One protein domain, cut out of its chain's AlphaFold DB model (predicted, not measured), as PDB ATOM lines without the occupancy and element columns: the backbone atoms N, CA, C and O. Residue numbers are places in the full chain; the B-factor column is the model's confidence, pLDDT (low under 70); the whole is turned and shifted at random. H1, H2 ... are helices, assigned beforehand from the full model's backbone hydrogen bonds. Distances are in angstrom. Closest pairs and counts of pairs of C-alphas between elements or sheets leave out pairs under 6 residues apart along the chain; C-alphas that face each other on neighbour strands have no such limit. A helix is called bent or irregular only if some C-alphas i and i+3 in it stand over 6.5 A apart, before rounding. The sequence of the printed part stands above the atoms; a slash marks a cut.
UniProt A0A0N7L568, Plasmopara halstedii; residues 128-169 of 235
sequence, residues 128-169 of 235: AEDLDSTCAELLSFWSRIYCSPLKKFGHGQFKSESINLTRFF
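Overview. This is residues 128 to 169 of the 235 residues of a protein of Plasmopara halstedii (UniProt A0A0N7L568). This is an open, loose arch: a long helix, H1, makes one leg, a long loop turns back over the end of H1 and then runs out away from it, and a short helix, H2, ends the other leg. The two helices do not pack on each other, and residues 128 to 138 and 161 to 169 stick out as the two free ends of the arch. The printed part has 42 residues with two named helices, H1 then H2, and no named strand; its class is all helix. The whole is loose, with a radius of gyration of the C-alphas of 13.1 A, and flat, spanning 35 by 27 by 12 A.

Along the chain. H1 holds residues 128 to 145 and measures 26.4 A from C-alpha 128 at (51.842, -20.712, -39.973) to C-alpha 145 at (31.974, -36.628, -33.160). H1 is irregular, but only just: C-alphas 129 and 132 are 7.0 A apart. Residues 146 to 161 belong to no named element. H2 holds residues 162 to 169, 11.3 A from first to last C-alpha, and ends with C-alpha 169 at (42.212, -50.440, -25.241).

Arrangement. H1 and H2 are apart, with no C-alpha of the one within 8 A of the other. Residues 128 to 138, which belong to H1, stand free. Residues 161 to 169, of which 162 to 169 belong to H2, stand free too. In the backbones, 12 of 14 O i to N i+4 pairs of H1 and 2 of 4 of H2 are within hydrogen-bond range.

Size, cuts and confidence. The C-alphas of Glu 129 and Thr 166, the two farthest apart, are 36.3 A from each other. The printed part has no cut. The link from H1 to H2, 16 residues, is long. The mean pLDDT of the printed part is 71.0, and residues 145 to 151, 153 to 166 and 169 are under 70.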
ATOM      1  N   ALA A 128      52.754 -21.561 -40.748       87.44
ATOM      2  CA  ALA A 128      51.842 -20.712 -39.973       87.44
ATOM      3  C   ALA A 128      50.526 -20.412 -40.716       87.44
ATOM      4  O   ALA A 128      49.489 -20.234 -40.080       87.44
ATOM      5  N   GLU A 129      50.569 -20.386 -42.049       92.88
ATOM      6  CA  GLU A 129      49.410 -20.154 -42.920       92.88
ATOM      7  C   GLU A 129      48.391 -21.308 -42.856       92.88
ATOM      8  O   GLU A 129      47.198 -21.092 -43.065       92.88
ATOM      9  N   ASP A 130      48.829 -22.511 -42.466       88.81
ATOM     10  CA  ASP A 130      47.974 -23.697 -42.361       88.81
ATOM     11  C   ASP A 130      47.184 -23.758 -41.048       88.81
ATOM     12  O   ASP A 130      46.312 -24.620 -40.884       88.81
ATOM     13  N   LEU A 131      47.467 -22.866 -40.089       85.38
ATOM     14  CA  LEU A 131      46.864 -22.905 -38.756       85.38
ATOM     15  C   LEU A 131      45.341 -22.774 -38.813       85.38
ATOM     16  O   LEU A 131      44.640 -23.551 -38.165       85.38
ATOM     17  N   ASP A 132      44.825 -21.834 -39.603       84.56
ATOM     18  CA  ASP A 132      43.384 -21.594 -39.711       84.56
ATOM     19  C   ASP A 132      42.667 -22.760 -40.402       84.56
ATOM     20  O   ASP A 132      41.594 -23.180 -39.961       84.56
ATOM     21  N   SER A 133      43.291 -23.339 -41.435       88.06
ATOM     22  CA  SER A 133      42.781 -24.530 -42.125       88.06
ATOM     23  C   SER A 133      42.738 -25.736 -41.183       88.06
ATOM     24  O   SER A 133      41.699 -26.377 -41.021       88.06
ATOM     25  N   THR A 134      43.832 -25.977 -40.457       83.38
ATOM     26  CA  THR A 134      43.950 -27.072 -39.483       83.38
ATOM     27  C   THR A 134      42.945 -26.911 -38.340       83.38
ATOM     28  O   THR A 134      42.298 -27.875 -37.928       83.38
ATOM     29  N   CYS A 135      42.740 -25.683 -37.850       80.31
ATOM     30  CA  CYS A 135      41.705 -25.381 -36.862       80.31
ATOM     31  C   CYS A 135      40.296 -25.649 -37.409       80.31
ATOM     32  O   CYS A 135      39.461 -26.216 -36.701       80.31
ATOM     33  N   ALA A 136      40.014 -25.278 -38.661       82.44
ATOM     34  CA  ALA A 136      38.724 -25.531 -39.296       82.44
ATOM     35  C   ALA A 136      38.450 -27.035 -39.474       82.44
ATOM     36  O   ALA A 136      37.332 -27.492 -39.213       82.44
ATOM     37  N   GLU A 137      39.462 -27.818 -39.851       82.44
ATOM     38  CA  GLU A 137      39.371 -29.278 -39.942       82.44
ATOM     39  C   GLU A 137      39.150 -29.931 -38.576       82.44
ATOM     40  O   GLU A 137      38.262 -30.775 -38.442       82.44
ATOM     41  N   LEU A 138      39.877 -29.497 -37.541       78.94
ATOM     42  CA  LEU A 138      39.684 -29.960 -36.164       78.94
ATOM     43  C   LEU A 138      38.271 -29.657 -35.659       78.94
ATOM     44  O   LEU A 138      37.604 -30.538 -35.113       78.94
ATOM     45  N   LEU A 139      37.777 -28.436 -35.876       78.44
ATOM     46  CA  LEU A 139      36.409 -28.056 -35.518       78.44
ATOM     47  C   LEU A 139      35.379 -28.905 -36.271       78.44
ATOM     48  O   LEU A 139      34.408 -29.372 -35.675       78.44
ATOM     49  N   SER A 140      35.601 -29.152 -37.563       78.38
ATOM     50  CA  SER A 140      34.758 -30.031 -38.377       78.38
ATOM     51  C   SER A 140      34.752 -31.464 -37.835       78.38
ATOM     52  O   SER A 140      33.683 -32.043 -37.624       78.38
ATOM     53  N   PHE A 141      35.919 -32.019 -37.508       77.88
ATOM     54  CA  PHE A 141      36.071 -33.346 -36.914       77.88
ATOM     55  C   PHE A 141      35.312 -33.478 -35.588       77.88
ATOM     56  O   PHE A 141      34.466 -34.366 -35.441       77.88
ATOM     57  N   TRP A 142      35.531 -32.558 -34.647       73.31
ATOM     58  CA  TRP A 142      34.853 -32.591 -33.350       73.31
ATOM     59  C   TRP A 142      33.353 -32.333 -33.466       73.31
ATOM     60  O   TRP A 142      32.568 -32.990 -32.784       73.31
ATOM     61  N   SER A 143      32.924 -31.446 -34.370       71.94
ATOM     62  CA  SER A 143      31.498 -31.211 -34.622       71.94
ATOM     63  C   SER A 143      30.776 -32.470 -35.111       71.94
ATOM     64  O   SER A 143      29.615 -32.681 -34.754       71.94
ATOM     65  N   ARG A 144      31.467 -33.333 -35.871       71.06
ATOM     66  CA  ARG A 144      30.956 -34.640 -36.306       71.06
ATOM     67  C   ARG A 144      30.900 -35.639 -35.156       71.06
ATOM     68  O   ARG A 144      29.885 -36.310 -35.021       71.06
ATOM     69  N   ILE A 145      31.940 -35.718 -34.321       66.62
ATOM     70  CA  ILE A 145      31.974 -36.628 -33.160       66.62
ATOM     71  C   ILE A 145      30.886 -36.282 -32.141       66.62
ATOM     72  O   ILE A 145      30.177 -37.168 -31.670       66.62
ATOM     73  N   TYR A 146      30.741 -35.001 -31.808       67.56
ATOM     74  CA  TYR A 146      29.790 -34.543 -30.796       67.56
ATOM     75  C   TYR A 146      28.384 -34.282 -31.345       67.56
ATOM     76  O   TYR A 146      27.526 -33.820 -30.596       67.56
ATOM     77  N   CYS A 147      28.136 -34.559 -32.633       67.19
ATOM     78  CA  CYS A 147      26.866 -34.271 -33.304       67.19
ATOM     79  C   CYS A 147      26.386 -32.830 -33.043       67.19
ATOM     80  O   CYS A 147      25.246 -32.606 -32.635       67.19
ATOM     81  N   SER A 148      27.285 -31.854 -33.208       62.81
ATOM     82  CA  SER A 148      27.017 -30.451 -32.877       62.81
ATOM     83  C   SER A 148      25.779 -29.934 -33.622       62.81
ATOM     84  O   SER A 148      25.736 -30.047 -34.840       62.81
ATOM     85  N   PRO A 149      24.799 -29.295 -32.960       56.16
ATOM     86  CA  PRO A 149      23.537 -28.872 -33.589       56.16
ATOM     87  C   PRO A 149      23.683 -27.728 -34.614       56.16
ATOM     88  O   PRO A 149      22.699 -27.243 -35.176       56.16
ATOM     89  N   LEU A 150      24.903 -27.250 -34.856       60.94
ATOM     90  CA  LEU A 150      25.194 -26.165 -35.781       60.94
ATOM     91  C   LEU A 150      25.032 -26.607 -37.244       60.94
ATOM     92  O   LEU A 150      25.862 -27.336 -37.780       60.94
ATOM     93  N   LYS A 151      24.035 -26.030 -37.933       62.91
ATOM     94  CA  LYS A 151      23.703 -26.288 -39.355       62.91
ATOM     95  C   LYS A 151      24.866 -26.134 -40.347       62.91
ATOM     96  O   LYS A 151      24.770 -26.623 -41.466       62.91
ATOM     97  N   LYS A 152      25.940 -25.433 -39.966       72.38
ATOM     98  CA  LYS A 152      27.120 -25.203 -40.819       72.38
ATOM     99  C   LYS A 152      28.003 -26.441 -40.997       72.38
ATOM    100  O   LYS A 152      28.807 -26.468 -41.920       72.38
ATOM    101  N   PHE A 153      27.853 -27.459 -40.152       66.44
ATOM    102  CA  PHE A 153      28.600 -28.704 -40.279       66.44
ATOM    103  C   PHE A 153      27.677 -29.785 -40.837       66.44
ATOM    104  O   PHE A 153      26.776 -30.266 -40.157       66.44
ATOM    105  N   GLY A 154      27.878 -30.162 -42.101       67.00
ATOM    106  CA  GLY A 154      27.154 -31.281 -42.696       67.00
ATOM    107  C   GLY A 154      27.438 -32.564 -41.913       67.00
ATOM    108  O   GLY A 154      28.579 -33.033 -41.873       67.00
ATOM    109  N   HIS A 155      26.410 -33.129 -41.283       62.16
ATOM    110  CA  HIS A 155      26.513 -34.402 -40.575       62.16
ATOM    111  C   HIS A 155      26.546 -35.551 -41.583       62.16
ATOM    112  O   HIS A 155      25.533 -36.182 -41.877       62.16
ATOM    113  N   GLY A 156      27.728 -35.823 -42.135       64.81
ATOM    114  CA  GLY A 156      27.982 -37.122 -42.750       64.81
ATOM    115  C   GLY A 156      27.825 -38.209 -41.687       64.81
ATOM    116  O   GLY A 156      28.273 -38.025 -40.554       64.81
ATOM    117  N   GLN A 157      27.180 -39.327 -42.025       63.00
ATOM    118  CA  GLN A 157      27.114 -40.479 -41.127       63.00
ATOM    119  C   GLN A 157      28.542 -40.920 -40.782       63.00
ATOM    120  O   GLN A 157      29.280 -41.399 -41.644       63.00
ATOM    121  N   PHE A 158      28.946 -40.736 -39.525       60.50
ATOM    122  CA  PHE A 158      30.232 -41.215 -39.043       60.50
ATOM    123  C   PHE A 158      30.149 -42.739 -38.942       60.50
ATOM    124  O   PHE A 158      29.515 -43.278 -38.033       60.50
ATOM    125  N   LYS A 159      30.768 -43.457 -39.886       63.59
ATOM    126  CA  LYS A 159      31.052 -44.882 -39.693       63.59
ATOM    127  C   LYS A 159      32.087 -44.974 -38.581       63.59
ATOM    128  O   LYS A 159      33.280 -44.843 -38.826       63.59
ATOM    129  N   SER A 160      31.614 -45.146 -37.350       57.56
ATOM    130  CA  SER A 160      32.479 -45.461 -36.222       57.56
ATOM    131  C   SER A 160      33.225 -46.751 -36.552       57.56
ATOM    132  O   SER A 160      32.628 -47.827 -36.607       57.56
ATOM    133  N   GLU A 161      34.529 -46.650 -36.798       63.72
ATOM    134  CA  GLU A 161      35.418 -47.807 -36.829       63.72
ATOM    135  C   GLU A 161      35.590 -48.333 -35.396       63.72
ATOM    136  O   GLU A 161      36.646 -48.199 -34.774       63.72
ATOM    137  N   SER A 162      34.537 -48.936 -34.839       55.44
ATOM    138  CA  SER A 162      34.528 -49.513 -33.483       55.44
ATOM    139  C   SER A 162      35.657 -50.534 -33.258       55.44
ATOM    140  O   SER A 162      36.080 -50.796 -32.128       55.44
ATOM    141  N   ILE A 163      36.199 -51.067 -34.352       56.16
ATOM    142  CA  ILE A 163      37.266 -52.062 -34.394       56.16
ATOM    143  C   ILE A 163      38.615 -51.481 -33.919       56.16
ATOM    144  O   ILE A 163      39.381 -52.197 -33.272       56.16
ATOM    145  N   ASN A 164      38.900 -50.188 -34.134       62.25
ATOM    146  CA  ASN A 164      40.200 -49.600 -33.775       62.25
ATOM    147  C   ASN A 164      40.307 -49.197 -32.295       62.25
ATOM    148  O   ASN A 164      41.361 -49.385 -31.683       62.25
ATOM    149  N   LEU A 165      39.214 -48.745 -31.675       60.19
ATOM    150  CA  LEU A 165      39.204 -48.420 -30.242       60.19
ATOM    151  C   LEU A 165      39.438 -49.660 -29.376       60.19
ATOM    152  O   LEU A 165      40.208 -49.614 -28.423       60.19
ATOM    153  N   THR A 166      38.838 -50.792 -29.743       63.34
ATOM    154  CA  THR A 166      39.006 -52.047 -28.996       63.34
ATOM    155  C   THR A 166      40.471 -52.496 -28.989       63.34
ATOM    156  O   THR A 166      40.991 -52.872 -27.942       63.34
ATOM    157  N   ARG A 167      41.169 -52.386 -30.128       73.94
ATOM    158  CA  ARG A 167      42.605 -52.693 -30.236       73.94
ATOM    159  C   ARG A 167      43.473 -51.696 -29.459       73.94
ATOM    160  O   ARG A 167      44.459 -52.098 -28.852       73.94
ATOM    161  N   PHE A 168      43.099 -50.418 -29.429       70.19
ATOM    162  CA  PHE A 168      43.780 -49.412 -28.610       70.19
ATOM    163  C   PHE A 168      43.660 -49.727 -27.108       70.19
ATOM    164  O   PHE A 168      44.662 -49.742 -26.395       70.19
ATOM    165  N   PHE A 169      42.458 -50.084 -26.643       67.56
ATOM    166  CA  PHE A 169      42.212 -50.440 -25.241       67.56
ATOM    167  C   PHE A 169      42.813 -51.790 -24.822       67.56
ATOM    168  O   PHE A 169      43.068 -52.004 -23.639       67.56
TER     169      PHE A 169